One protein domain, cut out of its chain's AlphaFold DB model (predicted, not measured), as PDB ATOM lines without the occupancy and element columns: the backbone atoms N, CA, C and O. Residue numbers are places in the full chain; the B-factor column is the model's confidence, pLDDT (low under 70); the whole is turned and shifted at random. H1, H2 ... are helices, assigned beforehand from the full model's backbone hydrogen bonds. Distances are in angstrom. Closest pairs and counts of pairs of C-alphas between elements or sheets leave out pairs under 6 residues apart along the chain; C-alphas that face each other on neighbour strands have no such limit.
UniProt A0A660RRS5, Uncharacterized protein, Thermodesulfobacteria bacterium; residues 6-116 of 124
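AT A GLANCE: This is residues 6 to 116 of the 124 residues of an uncharacterized protein of Thermodesulfobacteria bacterium (UniProt A0A660RRS5). Three helices lie side by side in a row, H1, H2 and H5, with the shorter H2 in the middle lane between the far part of H1 and the last part of H5. The middle lane is continued by the chain after H2 and by the little helix H3, beside the start of H1, while the small helix H4 and the long loop of residues 70 to 83 lie at that same end. You will find 111 residues printed, with five named helices in the order H1, H2, H3, H4, H5 and no named strand; the class is all helix. The whole is loose, with a radius of gyration of the C-alphas of 17.6 A, and elongated, spanning 55 by 30 by 20 A.

HOW THE PARTS SIT: Begin with the longest helix, H1, residues 6 to 34. H2, residues 39 to 55, forms a helical hairpin with it: they touch at a shallow tilt of 9 degrees and run opposite ways. Look for their closest C-alphas at Ile 33 and Ile 42, 5.2 A apart; H1 touches H2 with residues 22 to 33 alone. H3, residues 65 to 69, touches H1 at residues 7 to 11 alone, and their closest C-alphas are those of Ile 7 and Leu 69, 6.2 A apart. H5, residues 98 to 116, touches H2 with its residues 106 to 114 alone, at a shallow tilt of 9 degrees and opposite ways; the closest C-alphas, of Tyr 51 and Met 110, are 5.6 A apart. H1 and H5 are apart. H4, residues 84 to 89, is close to H3 but not clearly touching it, the closest C-alphas being those of Phe 66 and Tyr 85, 6.9 A apart. H4 is also close to H5 but not clearly touching it, at a steep tilt of 59 degrees and the same way; the C-alphas of His 89 and Asp 98 come closest, at 5.4 A. In H1, H2, H3, H4 and H5 every O i to N i+4 pair is within hydrogen-bond range.

IN THESE COORDINATES: Find C-alpha 6 at (-6.961, 9.713, -8.968); from there H1 runs 42.0 A to C-alpha 34 at (-1.921, -26.467, -29.649). H2 is 24.2 A long, H3 6.1 A and H4 8.6 A. H5 runs 26.3 A and ends at C-alpha 116, (16.817, -14.529, -35.729).

THE WHOLE: The two C-alphas farthest apart are those of Glu 37 and Lys 82, at 54.8 A. The printed part has no cut. The link from H1 to H2 is tight, those from H2 to H3 and from H4 to H5 are short, and that from H3 to H4, 14 residues, is long. The mean pLDDT of the printed part is 97.1, and no printed residue is under 70.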
ATOM      1  N   GLU A   6      -6.189   9.712  -7.724       97.75
ATOM      2  CA  GLU A   6      -6.961   9.713  -8.968       97.75
ATOM      3  C   GLU A   6      -6.119   9.150 -10.118       97.75
ATOM      4  O   GLU A   6      -6.535   8.207 -10.792       97.75
ATOM      5  N   ILE A   7      -4.890   9.653 -10.270       98.12
ATOM      6  CA  ILE A   7      -3.952   9.174 -11.291       98.12
ATOM      7  C   ILE A   7      -3.582   7.710 -11.057       98.12
ATOM      8  O   ILE A   7      -3.499   6.936 -12.008       98.12
ATOM      9  N   ARG A   8      -3.411   7.289  -9.797       98.56
ATOM     10  CA  ARG A   8      -3.187   5.875  -9.468       98.56
ATOM     11  C   ARG A   8      -4.351   5.007  -9.943       98.56
ATOM     12  O   ARG A   8      -4.110   3.966 -10.549       98.56
ATOM     13  N   LYS A   9      -5.596   5.408  -9.667       98.62
ATOM     14  CA  LYS A   9      -6.787   4.655 -10.090       98.62
ATOM     15  C   LYS A   9      -6.873   4.555 -11.611       98.62
ATOM     16  O   LYS A   9      -7.135   3.465 -12.114       98.62
ATOM     17  N   GLU A  10      -6.613   5.649 -12.325       98.50
ATOM     18  CA  GLU A  10      -6.602   5.646 -13.790       98.50
ATOM     19  C   GLU A  10      -5.491   4.748 -14.347       98.50
ATOM     20  O   GLU A  10      -5.761   3.881 -15.173       98.50
ATOM     21  N   LEU A  11      -4.262   4.873 -13.840       98.62
ATOM     22  CA  LEU A  11      -3.146   4.025 -14.254       98.62
ATOM     23  C   LEU A  11      -3.457   2.537 -14.055       98.62
ATOM     24  O   LEU A  11      -3.235   1.728 -14.951       98.62
ATOM     25  N   VAL A  12      -3.996   2.168 -12.889       98.75
ATOM     26  CA  VAL A  12      -4.376   0.780 -12.594       98.75
ATOM     27  C   VAL A  12      -5.477   0.292 -13.531       98.75
ATOM     28  O   VAL A  12      -5.437  -0.864 -13.945       98.75
ATOM     29  N   LYS A  13      -6.452   1.143 -13.872       98.69
ATOM     30  CA  LYS A  13      -7.484   0.811 -14.858       98.69
ATOM     31  C   LYS A  13      -6.850   0.522 -16.224       98.69
ATOM     32  O   LYS A  13      -7.048  -0.569 -16.745       98.69
ATOM     33  N   ASN A  14      -6.020   1.432 -16.731       98.56
ATOM     34  CA  ASN A  14      -5.389   1.296 -18.046       98.56
ATOM     35  C   ASN A  14      -4.473   0.059 -18.114       98.56
ATOM     36  O   ASN A  14      -4.442  -0.639 -19.119       98.56
ATOM     37  N   LEU A  15      -3.766  -0.270 -17.024       98.69
ATOM     38  CA  LEU A  15      -2.956  -1.492 -16.938       98.69
ATOM     39  C   LEU A  15      -3.802  -2.776 -16.889       98.69
ATOM     40  O   LEU A  15      -3.339  -3.825 -17.330       98.69
ATOM     41  N   LYS A  16      -5.025  -2.736 -16.348       98.69
ATOM     42  CA  LYS A  16      -5.938  -3.889 -16.391       98.69
ATOM     43  C   LYS A  16      -6.475  -4.118 -17.800       98.69
ATOM     44  O   LYS A  16      -6.439  -5.259 -18.243       98.69
ATOM     45  N   GLU A  17      -6.890  -3.053 -18.485       98.31
ATOM     46  CA  GLU A  17      -7.339  -3.102 -19.885       98.31
ATOM     47  C   GLU A  17      -6.213  -3.621 -20.793       98.31
ATOM     48  O   GLU A  17      -6.390  -4.608 -21.499       98.31
ATOM     49  N   TRP A  18      -5.006  -3.066 -20.654       98.12
ATOM     50  CA  TRP A  18      -3.804  -3.557 -21.335       98.12
ATOM     51  C   TRP A  18      -3.560  -5.061 -21.118       98.12
ATOM     52  O   TRP A  18      -3.236  -5.794 -22.053       98.12
ATOM     53  N   LYS A  19      -3.706  -5.541 -19.877       98.38
ATOM     54  CA  LYS A  19      -3.517  -6.958 -19.545       98.38
ATOM     55  C   LYS A  19      -4.564  -7.836 -20.237       98.38
ATOM     56  O   LYS A  19      -4.231  -8.934 -20.671       98.38
ATOM     57  N   GLU A  20      -5.814  -7.388 -20.298       98.19
ATOM     58  CA  GLU A  20      -6.893  -8.110 -20.981       98.19
ATOM     59  C   GLU A  20      -6.608  -8.229 -22.482       98.19
ATOM     60  O   GLU A  20      -6.653  -9.334 -23.019       98.19
ATOM     61  N   GLU A  21      -6.193  -7.136 -23.129       96.12
ATOM     62  CA  GLU A  21      -5.797  -7.138 -24.543       96.12
ATOM     63  C   GLU A  21      -4.596  -8.058 -24.809       96.12
ATOM     64  O   GLU A  21      -4.625  -8.881 -25.730       96.12
ATOM     65  N   LEU A  22      -3.554  -7.974 -23.973       97.06
ATOM     66  CA  LEU A  22      -2.395  -8.856 -24.084       97.06
ATOM     67  C   LEU A  22      -2.810 -10.324 -23.937       97.06
ATOM     68  O   LEU A  22      -2.386 -11.152 -24.741       97.06
ATOM     69  N   ASN A  23      -3.659 -10.654 -22.962       98.19
ATOM     70  CA  ASN A  23      -4.134 -12.021 -22.758       98.19
ATOM     71  C   ASN A  23      -4.869 -12.568 -23.986       98.19
ATOM     72  O   ASN A  23      -4.613 -13.711 -24.356       98.19
ATOM     73  N   CYS A  24      -5.686 -11.765 -24.676       97.56
ATOM     74  CA  CYS A  24      -6.316 -12.195 -25.928       97.56
ATOM     75  C   CYS A  24      -5.279 -12.591 -26.994       97.56
ATOM     76  O   CYS A  24      -5.455 -13.587 -27.698       97.56
ATOM     77  N   HIS A  25      -4.173 -11.847 -27.104       95.75
ATOM     78  CA  HIS A  25      -3.075 -12.213 -28.000       95.75
ATOM     79  C   HIS A  25      -2.348 -13.487 -27.554       95.75
ATOM     80  O   HIS A  25      -2.025 -14.325 -28.397       95.75
ATOM     81  N   LEU A  26      -2.093 -13.643 -26.251       97.88
ATOM     82  CA  LEU A  26      -1.455 -14.844 -25.705       97.88
ATOM     83  C   LEU A  26      -2.307 -16.087 -25.988       97.88
ATOM     84  O   LEU A  26      -1.793 -17.072 -26.513       97.88
ATOM     85  N   GLU A  27      -3.605 -16.023 -25.697       98.38
ATOM     86  CA  GLU A  27      -4.558 -17.115 -25.917       98.38
ATOM     87  C   GLU A  27      -4.644 -17.511 -27.391       98.38
ATOM     88  O   GLU A  27      -4.642 -18.702 -27.705       98.38
ATOM     89  N   LEU A  28      -4.655 -16.530 -28.302       97.81
ATOM     90  CA  LEU A  28      -4.644 -16.792 -29.739       97.81
ATOM     91  C   LEU A  28      -3.426 -17.634 -30.139       97.81
ATOM     92  O   LEU A  28      -3.588 -18.682 -30.758       97.81
ATOM     93  N   TYR A  29      -2.214 -17.210 -29.777       98.19
ATOM     94  CA  TYR A  29      -1.003 -17.938 -30.171       98.19
ATOM     95  C   TYR A  29      -0.861 -19.288 -29.468       98.19
ATOM     96  O   TYR A  29      -0.385 -20.231 -30.092       98.19
ATOM     97  N   ILE A  30      -1.286 -19.409 -28.207       98.38
ATOM     98  CA  ILE A  30      -1.310 -20.700 -27.503       98.38
ATOM     99  C   ILE A  30      -2.219 -21.679 -28.245       98.38
ATOM    100  O   ILE A  30      -1.788 -22.783 -28.565       98.38
ATOM    101  N   LYS A  31      -3.432 -21.253 -28.607       98.56
ATOM    102  CA  LYS A  31      -4.391 -22.079 -29.348       98.56
ATOM    103  C   LYS A  31      -3.865 -22.519 -30.715       98.56
ATOM    104  O   LYS A  31      -4.146 -23.632 -31.151       98.56
ATOM    105  N   GLU A  32      -3.131 -21.658 -31.411       98.44
ATOM    106  CA  GLU A  32      -2.542 -22.019 -32.702       98.44
ATOM    107  C   GLU A  32      -1.333 -22.958 -32.549       98.44
ATOM    108  O   GLU A  32      -1.166 -23.865 -33.360       98.44
ATOM    109  N   ILE A  33      -0.557 -22.834 -31.467       98.31
ATOM    110  CA  ILE A  33       0.487 -23.808 -31.105       98.31
ATOM    111  C   ILE A  33      -0.123 -25.173 -30.757       98.31
ATOM    112  O   ILE A  33       0.405 -26.192 -31.186       98.31
ATOM    113  N   GLU A  34      -1.234 -25.215 -30.018       98.50
ATOM    114  CA  GLU A  34      -1.921 -26.467 -29.649       98.50
ATOM    115  C   GLU A  34      -2.417 -27.263 -30.863       98.50
ATOM    116  O   GLU A  34      -2.512 -28.488 -30.803       98.50
ATOM    117  N   LYS A  35      -2.744 -26.573 -31.957       98.31
ATOM    118  CA  LYS A  35      -3.223 -27.178 -33.208       98.31
ATOM    119  C   LYS A  35      -2.122 -27.415 -34.238       98.31
ATOM    120  O   LYS A  35      -2.417 -27.951 -35.303       98.31
ATOM    121  N   ALA A  36      -0.904 -26.947 -33.981       98.25
ATOM    122  CA  ALA A  36       0.182 -27.027 -34.941       98.25
ATOM    123  C   ALA A  36       0.521 -28.492 -35.250       98.25
ATOM    124  O   ALA A  36       0.758 -29.291 -34.345       98.25
ATOM    125  N   GLU A  37       0.563 -28.836 -36.535       97.56
ATOM    126  CA  GLU A  37       0.877 -30.197 -36.991       97.56
ATOM    127  C   GLU A  37       2.389 -30.423 -37.137       97.56
ATOM    128  O   GLU A  37       2.846 -31.563 -37.214       97.56
ATOM    129  N   THR A  38       3.174 -29.339 -37.159       97.12
ATOM    130  CA  THR A  38       4.620 -29.364 -37.399       97.12
ATOM    131  C   THR A  38       5.391 -28.551 -36.361       97.12
ATOM    132  O   THR A  38       4.869 -27.613 -35.748       97.12
ATOM    133  N   VAL A  39       6.671 -28.889 -36.169       97.06
ATOM    134  CA  VAL A  39       7.572 -28.125 -35.290       97.06
ATOM    135  C   VAL A  39       7.782 -26.714 -35.842       97.06
ATOM    136  O   VAL A  39       7.849 -25.750 -35.082       97.06
ATOM    137  N   GLU A  40       7.835 -26.569 -37.163       97.69
ATOM    138  CA  GLU A  40       7.968 -25.297 -37.860       97.69
ATOM    139  C   GLU A  40       6.802 -24.359 -37.548       97.69
ATOM    140  O   GLU A  40       7.034 -23.188 -37.250       97.69
ATOM    141  N   ASP A  41       5.565 -24.856 -37.547       97.31
ATOM    142  CA  ASP A  41       4.393 -24.055 -37.182       97.31
ATOM    143  C   ASP A  41       4.471 -23.594 -35.724       97.31
ATOM    144  O   ASP A  41       4.278 -22.407 -35.435       97.31
ATOM    145  N   ILE A  42       4.861 -24.488 -34.806       97.94
ATOM    146  CA  ILE A  42       5.110 -24.126 -33.403       97.94
ATOM    147  C   ILE A  42       6.154 -23.005 -33.326       97.94
ATOM    148  O   ILE A  42       5.959 -22.020 -32.608       97.94
ATOM    149  N   MET A  43       7.251 -23.109 -34.077       97.88
ATOM    150  CA  MET A  43       8.319 -22.107 -34.089       97.88
ATOM    151  C   MET A  43       7.865 -20.769 -34.693       97.88
ATOM    152  O   MET A  43       8.202 -19.715 -34.140       97.88
ATOM    153  N   ARG A  44       7.040 -20.774 -35.752       97.25
ATOM    154  CA  ARG A  44       6.426 -19.560 -36.332       97.25
ATOM    155  C   ARG A  44       5.505 -18.861 -35.334       97.25
ATOM    156  O   ARG A  44       5.609 -17.642 -35.145       97.25
ATOM    157  N   TYR A  45       4.627 -19.606 -34.667       98.06
ATOM    158  CA  TYR A  45       3.724 -19.034 -33.668       98.06
ATOM    159  C   TYR A  45       4.479 -18.548 -32.438       98.06
ATOM    160  O   TYR A  45       4.201 -17.458 -31.945       98.06
ATOM    161  N   LYS A  46       5.506 -19.276 -31.992       97.94
ATOM    162  CA  LYS A  46       6.348 -18.854 -30.872       97.94
ATOM    163  C   LYS A  46       7.165 -17.598 -31.188       97.94
ATOM    164  O   LYS A  46       7.259 -16.721 -30.330       97.94
ATOM    165  N   ARG A  47       7.682 -17.446 -32.416       97.94
ATOM    166  CA  ARG A  47       8.292 -16.185 -32.890       97.94
ATOM    167  C   ARG A  47       7.312 -15.024 -32.754       97.94
ATOM    168  O   ARG A  47       7.645 -13.984 -32.188       97.94
ATOM    169  N   SER A  48       6.095 -15.227 -33.252       97.62
ATOM    170  CA  SER A  48       5.041 -14.213 -33.253       97.62
ATOM    171  C   SER A  48       4.601 -13.849 -31.831       97.62
ATOM    172  O   SER A  48       4.458 -12.669 -31.519       97.62
ATOM    173  N   LEU A  49       4.496 -14.846 -30.945       97.88
ATOM    174  CA  LEU A  49       4.212 -14.678 -29.521       97.88
ATOM    175  C   LEU A  49       5.289 -13.839 -28.810       97.88
ATOM    176  O   LEU A  49       4.985 -12.903 -28.072       97.88
ATOM    177  N   LEU A  50       6.568 -14.126 -29.052       98.31
ATOM    178  CA  LEU A  50       7.660 -13.338 -28.475       98.31
ATOM    179  C   LEU A  50       7.643 -11.895 -28.987       98.31
ATOM    180  O   LEU A  50       7.829 -10.958 -28.211       98.31
ATOM    181  N   TYR A  51       7.390 -11.710 -30.285       98.31
ATOM    182  CA  TYR A  51       7.295 -10.386 -30.886       98.31
ATOM    183  C   TYR A  51       6.159  -9.569 -30.258       98.31
ATOM    184  O   TYR A  51       6.385  -8.424 -29.861       98.31
ATOM    185  N   ILE A  52       4.960 -10.153 -30.119       97.62
ATOM    186  CA  ILE A  52       3.802  -9.457 -29.545       97.62
ATOM    187  C   ILE A  52       4.038  -9.089 -28.078       97.62
ATOM    188  O   ILE A  52       3.799  -7.947 -27.703       97.62
ATOM    189  N   MET A  53       4.618  -9.984 -27.269       97.56
ATOM    190  CA  MET A  53       4.918  -9.701 -25.859       97.56
ATOM    191  C   MET A  53       5.850  -8.494 -25.687       97.56
ATOM    192  O   MET A  53       5.672  -7.695 -24.770       97.56
ATOM    193  N   VAL A  54       6.844  -8.346 -26.567       98.25
ATOM    194  CA  VAL A  54       7.767  -7.203 -26.533       98.25
ATOM    195  C   VAL A  54       7.107  -5.939 -27.086       98.25
ATOM    196  O   VAL A  54       7.307  -4.851 -26.539       98.25
ATOM    197  N   ARG A  55       6.323  -6.061 -28.165       97.06
ATOM    198  CA  ARG A  55       5.598  -4.942 -28.781       97.06
ATOM    199  C   ARG A  55       4.629  -4.300 -27.794       97.06
ATOM    200  O   ARG A  55       4.631  -3.076 -27.662       97.06
ATOM    201  N   GLU A  56       3.866  -5.132 -27.094       96.88
ATOM    202  CA  GLU A  56       2.798  -4.718 -26.188       96.88
ATOM    203  C   GLU A  56       3.296  -4.258 -24.820       96.88
ATOM    204  O   GLU A  56       2.477  -3.999 -23.955       96.88
ATOM    205  N   LEU A  57       4.599  -4.111 -24.557       97.62
ATOM    206  CA  LEU A  57       5.030  -3.518 -23.283       97.62
ATOM    207  C   LEU A  57       4.314  -2.166 -23.045       97.62
ATOM    208  O   LEU A  57       4.303  -1.337 -23.963       97.62
ATOM    209  N   PRO A  58       3.760  -1.909 -21.839       97.31
ATOM    210  CA  PRO A  58       2.890  -0.765 -21.554       97.31
ATOM    211  C   PRO A  58       3.712   0.518 -21.378       97.31
ATOM    212  O   PRO A  58       3.769   1.127 -20.312       97.31
ATOM    213  N   LEU A  59       4.382   0.928 -22.450       96.12
ATOM    214  CA  LEU A  59       5.269   2.084 -22.511       96.12
ATOM    215  C   LEU A  59       4.549   3.331 -23.045       96.12
ATOM    216  O   LEU A  59       5.195   4.314 -23.365       96.12
ATOM    217  N   GLN A  60       3.225   3.311 -23.184       94.81
ATOM    218  CA  GLN A  60       2.474   4.408 -23.790       94.81
ATOM    219  C   GLN A  60       2.166   5.526 -22.780       94.81
ATOM    220  O   GLN A  60       2.247   5.351 -21.565       94.81
ATOM    221  N   ALA A  61       1.754   6.696 -23.277       95.94
ATOM    222  CA  ALA A  61       1.376   7.824 -22.422       95.94
ATOM    223  C   ALA A  61       0.197   7.496 -21.482       95.94
ATOM    224  O   ALA A  61       0.129   8.021 -20.375       95.94
ATOM    225  N   THR A  62      -0.704   6.601 -21.892       96.62
ATOM    226  CA  THR A  62      -1.847   6.136 -21.090       96.62
ATOM    227  C   THR A  62      -1.437   5.254 -19.912       96.62
ATOM    228  O   THR A  62      -2.181   5.146 -18.943       96.62
ATOM    229  N   THR A  63      -0.249   4.656 -19.944       97.56
ATOM    230  CA  THR A  63       0.279   3.793 -18.877       97.56
ATOM    231  C   THR A  63       1.455   4.435 -18.136       97.56
ATOM    232  O   THR A  63       2.082   3.804 -17.288       97.56
ATOM    233  N   CYS A  64       1.740   5.714 -18.401       97.88
ATOM    234  CA  CYS A  64       2.735   6.499 -17.679       97.88
ATOM    235  C   CYS A  64       2.060   7.400 -16.639       97.88
ATOM    236  O   CYS A  64       1.294   8.297 -16.987       97.88
ATOM    237  N   TYR A  65       2.407   7.224 -15.359       98.12
ATOM    238  CA  TYR A  65       1.877   8.035 -14.257       98.12
ATOM    239  C   TYR A  65       2.008   9.548 -14.510       98.12
ATOM    240  O   TYR A  65       1.062  10.298 -14.291       98.12
ATOM    241  N   PHE A  66       3.166  10.004 -14.999       97.88
ATOM    242  CA  PHE A  66       3.419  11.431 -15.213       97.88
ATOM    243  C   PHE A  66       2.684  11.986 -16.429       97.88
ATOM    244  O   PHE A  66       2.172  13.099 -16.368       97.88
ATOM    245  N   CYS A  67       2.577  11.211 -17.510       97.50
ATOM    246  CA  CYS A  67       1.761  11.619 -18.648       97.50
ATOM    247  C   CYS A  67       0.299  11.769 -18.226       97.50
ATOM    248  O   CYS A  67      -0.311  12.775 -18.556       97.50
ATOM    249  N   LEU A  68      -0.239  10.830 -17.443       97.69
ATOM    250  CA  LEU A  68      -1.592  10.946 -16.894       97.69
ATOM    251  C   LEU A  68      -1.743  12.171 -15.977       97.69
ATOM    252  O   LEU A  68      -2.737  12.886 -16.078       97.69
ATOM    253  N   LEU A  69      -0.750  12.438 -15.121       97.75
ATOM    254  CA  LEU A  69      -0.750  13.576 -14.195       97.75
ATOM    255  C   LEU A  69      -0.742  14.935 -14.914       97.75
ATOM    256  O   LEU A  69      -1.444  15.849 -14.492       97.75
ATOM    257  N   TYR A  70       0.034  15.064 -15.993       96.62
ATOM    258  CA  TYR A  70       0.219  16.315 -16.740       96.62
ATOM    259  C   TYR A  70      -0.589  16.395 -18.038       96.62
ATOM    260  O   TYR A  70      -0.362  17.281 -18.863       96.62
ATOM    261  N   ARG A  71      -1.553  15.493 -18.233       96.31
ATOM    262  CA  ARG A  71      -2.498  15.551 -19.349       96.31
ATOM    263  C   ARG A  71      -3.640  16.504 -19.024       96.31
ATOM    264  O   ARG A  71      -4.352  16.340 -18.036       96.31
ATOM    265  N   ASN A  72      -3.894  17.452 -19.914       94.75
ATOM    266  CA  ASN A  72      -5.117  18.238 -19.889       94.75
ATOM    267  C   ASN A  72      -6.317  17.336 -20.249       94.75
ATOM    268  O   ASN A  72      -6.349  16.747 -21.328       94.75
ATOM    269  N   LYS A  73      -7.303  17.220 -19.352       89.69
ATOM    270  CA  LYS A  73      -8.442  16.292 -19.511       89.69
ATOM    271  C   LYS A  73      -9.410  16.662 -20.640       89.69
ATOM    272  O   LYS A  73     -10.069  15.775 -21.163       89.69
ATOM    273  N   GLU A  74      -9.488  17.935 -21.020       92.81
ATOM    274  CA  GLU A  74     -10.405  18.412 -22.065       92.81
ATOM    275  C   GLU A  74      -9.801  18.261 -23.463       92.81
ATOM    276  O   GLU A  74     -10.483  17.897 -24.415       92.81
ATOM    277  N   THR A  75      -8.503  18.537 -23.589       95.19
ATOM    278  CA  THR A  75      -7.800  18.595 -24.882       95.19
ATOM    279  C   THR A  75      -6.911  17.385 -25.149       95.19
ATOM    280  O   THR A  75      -6.424  17.221 -26.265       95.19
ATOM    281  N   GLY A  76      -6.620  16.572 -24.130       92.56
ATOM    282  CA  GLY A  76      -5.677  15.455 -24.200       92.56
ATOM    283  C   GLY A  76      -4.202  15.862 -24.319       92.56
ATOM    284  O   GLY A  76      -3.338  14.987 -24.345       92.56
ATOM    285  N   LYS A  77      -3.884  17.164 -24.379       94.88
ATOM    286  CA  LYS A  77      -2.504  17.656 -24.522       94.88
ATOM    287  C   LYS A  77      -1.683  17.400 -23.258       94.88
ATOM    288  O   LYS A  77      -2.181  17.580 -22.149       94.88
ATOM    289  N   LEU A  78      -0.422  17.013 -23.440       95.25
ATOM    290  CA  LEU A  78       0.537  16.767 -22.361       95.25
ATOM    291  C   LEU A  78       1.367  18.023 -22.074       95.25
ATOM    292  O   LEU A  78       1.931  18.612 -22.995       95.25
ATOM    293  N   ASP A  79       1.482  18.391 -20.802       95.56
ATOM    294  CA  ASP A  79       2.414  19.416 -20.321       95.56
ATOM    295  C   ASP A  79       3.755  18.763 -19.937       95.56
ATOM    296  O   ASP A  79       4.037  18.458 -18.773       95.56
ATOM    297  N   CYS A  80       4.574  18.476 -20.953       95.19
ATOM    298  CA  CYS A  80       5.861  17.798 -20.778       95.19
ATOM    299  C   CYS A  80       6.893  18.641 -20.011       95.19
ATOM    300  O   CYS A  80       7.782  18.070 -19.386       95.19
ATOM    301  N   GLU A  81       6.764  19.969 -20.010       93.38
ATOM    302  CA  GLU A  81       7.677  20.875 -19.299       93.38
ATOM    303  C   GLU A  81       7.553  20.725 -17.776       93.38
ATOM    304  O   GLU A  81       8.520  20.904 -17.027       93.38
ATOM    305  N   LYS A  82       6.365  20.345 -17.290       94.75
ATOM    306  CA  LYS A  82       6.136  20.103 -15.862       94.75
ATOM    307  C   LYS A  82       6.528  18.703 -15.399       94.75
ATOM    308  O   LYS A  82       6.819  18.546 -14.214       94.75
ATOM    309  N   CYS A  83       6.632  17.743 -16.314       96.00
ATOM    310  CA  CYS A  83       6.900  16.335 -16.031       96.00
ATOM    311  C   CYS A  83       8.206  16.102 -15.246       96.00
ATOM    312  O   CYS A  83       9.300  16.301 -15.771       96.00
ATOM    313  N   GLU A  84       8.116  15.614 -14.003       96.38
ATOM    314  CA  GLU A  84       9.303  15.304 -13.188       96.38
ATOM    315  C   GLU A  84      10.150  14.182 -13.777       96.38
ATOM    316  O   GLU A  84      11.374  14.252 -13.705       96.38
ATOM    317  N   TYR A  85       9.523  13.174 -14.387       96.69
ATOM    318  CA  TYR A  85      10.265  12.130 -15.088       96.69
ATOM    319  C   TYR A  85      11.102  12.733 -16.220       96.69
ATOM    320  O   TYR A  85      12.297  12.474 -16.294       96.69
ATOM    321  N   GLY A  86      10.507  13.609 -17.036       96.44
ATOM    322  CA  GLY A  86      11.207  14.271 -18.139       96.44
ATOM    323  C   GLY A  86      12.362  15.166 -17.678       96.44
ATOM    324  O   GLY A  86      13.399  15.215 -18.329       96.44
ATOM    325  N   LYS A  87      12.237  15.817 -16.516       96.12
ATOM    326  CA  LYS A  87      13.313  16.641 -15.933       96.12
ATOM    327  C   LYS A  87      14.549  15.833 -15.532       96.12
ATOM    328  O   LYS A  87      15.645  16.381 -15.527       96.12
ATOM    329  N   ILE A  88      14.370  14.566 -15.159       97.00
ATOM    330  CA  ILE A  88      15.458  13.681 -14.718       97.00
ATOM    331  C   ILE A  88      16.002  12.855 -15.889       97.00
ATOM    332  O   ILE A  88      17.206  12.642 -15.981       97.00
ATOM    333  N   HIS A  89      15.116  12.409 -16.781       97.19
ATOM    334  CA  HIS A  89      15.393  11.393 -17.800       97.19
ATOM    335  C   HIS A  89      15.384  11.927 -19.244       97.19
ATOM    336  O   HIS A  89      15.536  11.148 -20.185       97.19
ATOM    337  N   GLY A  90      15.175  13.234 -19.435       96.88
ATOM    338  CA  GLY A  90      14.914  13.855 -20.739       96.88
ATOM    339  C   GLY A  90      13.449  13.719 -21.166       96.88
ATOM    340  O   GLY A  90      12.745  12.791 -20.751       96.88
ATOM    341  N   ILE A  91      12.952  14.646 -21.992       95.44
ATOM    342  CA  ILE A  91      11.566  14.574 -22.464       95.44
ATOM    343  C   ILE A  91      11.429  13.371 -23.400       95.44
ATOM    344  O   ILE A  91      12.275  13.118 -24.246       95.44
ATOM    345  N   CYS A  92      10.341  12.611 -23.264       95.88
ATOM    346  CA  CYS A  92      10.188  11.311 -23.915       95.88
ATOM    347  C   CYS A  92      10.308  11.321 -25.451       95.88
ATOM    348  O   CYS A  92      10.509  10.260 -26.033       95.88
ATOM    349  N   PHE A  93      10.129  12.455 -26.133       90.94
ATOM    350  CA  PHE A  93      10.307  12.555 -27.589       90.94
ATOM    351  C   PHE A  93      11.727  12.977 -28.002       90.94
ATOM    352  O   PHE A  93      12.054  12.906 -29.186       90.94
ATOM    353  N   ASP A  94      12.579  13.345 -27.046       96.00
ATOM    354  CA  ASP A  94      13.968  13.723 -27.288       96.00
ATOM    355  C   ASP A  94      14.828  12.478 -27.503       96.00
ATOM    356  O   ASP A  94      14.756  11.502 -26.748       96.00
ATOM    357  N   SER A  95      15.657  12.511 -28.547       94.75
ATOM    358  CA  SER A  95      16.403  11.349 -29.054       94.75
ATOM    359  C   SER A  95      17.435  10.755 -28.083       94.75
ATOM    360  O   SER A  95      17.867   9.609 -28.252       94.75
ATOM    361  N   ASP A  96      17.843  11.522 -27.082       95.38
ATOM    362  CA  ASP A  96      18.808  11.184 -26.041       95.38
ATOM    363  C   ASP A  96      18.154  10.866 -24.688       95.38
ATOM    364  O   ASP A  96      18.855  10.418 -23.785       95.38
ATOM    365  N   SER A  97      16.826  10.990 -24.564       97.44
ATOM    366  CA  SER A  97      16.111  10.612 -23.340       97.44
ATOM    367  C   SER A  97      16.231   9.117 -23.019       97.44
ATOM    368  O   SER A  97      16.293   8.253 -23.909       97.44
ATOM    369  N   ASP A  98      16.173   8.783 -21.728       98.06
ATOM    370  CA  ASP A  98      16.204   7.391 -21.266       98.06
ATOM    371  C   ASP A  98      15.019   6.599 -21.828       98.06
ATOM    372  O   ASP A  98      15.163   5.441 -22.232       98.06
ATOM    373  N   TYR A  99      13.850   7.236 -21.940       97.44
ATOM    374  CA  TYR A  99      12.674   6.621 -22.545       97.44
ATOM    375  C   TYR A  99      12.908   6.266 -24.026       97.44
ATOM    376  O   TYR A  99      12.609   5.140 -24.437       97.44
ATOM    377  N   GLN A 100      13.521   7.149 -24.829       97.56
ATOM    378  CA  GLN A 100      13.902   6.802 -26.206       97.56
ATOM    379  C   GLN A 100      14.971   5.705 -26.261       97.56
ATOM    380  O   GLN A 100      14.953   4.864 -27.163       97.56
ATOM    381  N   SER A 101      15.891   5.652 -25.293       97.94
ATOM    382  CA  SER A 101      16.832   4.534 -25.164       97.94
ATOM    383  C   SER A 101      16.102   3.195 -24.985       97.94
ATOM    384  O   SER A 101      16.371   2.241 -25.723       97.94
ATOM    385  N   ILE A 102      15.104   3.145 -24.094       98.06
ATOM    386  CA  ILE A 102      14.250   1.966 -23.881       98.06
ATOM    387  C   ILE A 102      13.498   1.598 -25.167       98.06
ATOM    388  O   ILE A 102      13.530   0.437 -25.582       98.06
ATOM    389  N   LEU A 103      12.873   2.568 -25.844       97.69
ATOM    390  CA  LEU A 103      12.150   2.319 -27.096       97.69
ATOM    391  C   LEU A 103      13.054   1.764 -28.201       97.69
ATOM    392  O   LEU A 103      12.668   0.815 -28.890       97.69
ATOM    393  N   ARG A 104      14.273   2.297 -28.344       97.94
ATOM    394  CA  ARG A 104      15.271   1.765 -29.284       97.94
ATOM    395  C   ARG A 104      15.632   0.324 -28.952       97.94
ATOM    396  O   ARG A 104      15.682  -0.507 -29.856       97.94
ATOM    397  N   LYS A 105      15.850  -0.003 -27.674       98.44
ATOM    398  CA  LYS A 105      16.151  -1.379 -27.247       98.44
ATOM    399  C   LYS A 105      14.985  -2.330 -27.495       98.44
ATOM    400  O   LYS A 105      15.217  -3.428 -27.996       98.44
ATOM    401  N   ARG A 106      13.748  -1.892 -27.243       98.38
ATOM    402  CA  ARG A 106      12.537  -2.643 -27.599       98.38
ATOM    403  C   ARG A 106      12.494  -2.934 -29.099       98.38
ATOM    404  O   ARG A 106      12.362  -4.090 -29.482       98.38
ATOM    405  N   GLY A 107      12.682  -1.918 -29.944       98.38
ATOM    406  CA  GLY A 107      12.695  -2.084 -31.402       98.38
ATOM    407  C   GLY A 107      13.810  -3.015 -31.891       98.38
ATOM    408  O   GLY A 107      13.571  -3.887 -32.722       98.38
ATOM    409  N   GLN A 108      15.014  -2.899 -31.322       98.50
ATOM    410  CA  GLN A 108      16.132  -3.804 -31.615       98.50
ATOM    411  C   GLN A 108      15.815  -5.255 -31.239       98.50
ATOM    412  O   GLN A 108      16.154  -6.166 -31.991       98.50
ATOM    413  N   LEU A 109      15.182  -5.482 -30.084       98.62
ATOM    414  CA  LEU A 109      14.778  -6.819 -29.660       98.62
ATOM    415  C   LEU A 109      13.694  -7.387 -30.581       98.62
ATOM    416  O   LEU A 109      13.827  -8.523 -31.023       98.62
ATOM    417  N   MET A 110      12.678  -6.593 -30.917       98.56
ATOM    418  CA  MET A 110      11.620  -6.989 -31.852       98.56
ATOM    419  C   MET A 110      12.196  -7.408 -33.207       98.56
ATOM    420  O   MET A 110      11.883  -8.491 -33.688       98.56
ATOM    421  N   ALA A 111      13.098  -6.604 -33.779       98.25
ATOM    422  CA  ALA A 111      13.768  -6.941 -35.033       98.25
ATOM    423  C   ALA A 111      14.584  -8.239 -34.912       98.25
ATOM    424  O   ALA A 111      14.524  -9.100 -35.782       98.25
ATOM    425  N   LYS A 112      15.324  -8.427 -33.813       98.38
ATOM    426  CA  LYS A 112      16.074  -9.671 -33.584       98.38
ATOM    427  C   LYS A 112      15.162 -10.887 -33.454       98.38
ATOM    428  O   LYS A 112      15.514 -11.934 -33.982       98.38
ATOM    429  N   ILE A 113      14.025 -10.772 -32.772       98.25
ATOM    430  CA  ILE A 113      13.043 -11.860 -32.688       98.25
ATOM    431  C   ILE A 113      12.555 -12.216 -34.094       98.25
ATOM    432  O   ILE A 113      12.594 -13.383 -34.468       98.25
ATOM    433  N   ASP A 114      12.172 -11.216 -34.884       94.94
ATOM    434  CA  ASP A 114      11.634 -11.427 -36.227       94.94
ATOM    435  C   ASP A 114      12.653 -12.093 -37.173       94.94
ATOM    436  O   ASP A 114      12.341 -13.078 -37.836       94.94
ATOM    437  N   PHE A 115      13.910 -11.633 -37.162       94.81
ATOM    438  CA  PHE A 115      14.943 -12.120 -38.087       94.81
ATOM    439  C   PHE A 115      15.749 -13.333 -37.601       94.81
ATOM    440  O   PHE A 115      16.347 -14.032 -38.421       94.81
ATOM    441  N   LEU A 116      15.872 -13.549 -36.287       96.81
ATOM    442  CA  LEU A 116      16.817 -14.529 -35.729       96.81
ATOM    443  C   LEU A 116      16.149 -15.683 -34.989       96.81
ATOM    444  O   LEU A 116      16.803 -16.707 -34.820       96.81
TER     445      LEU A 116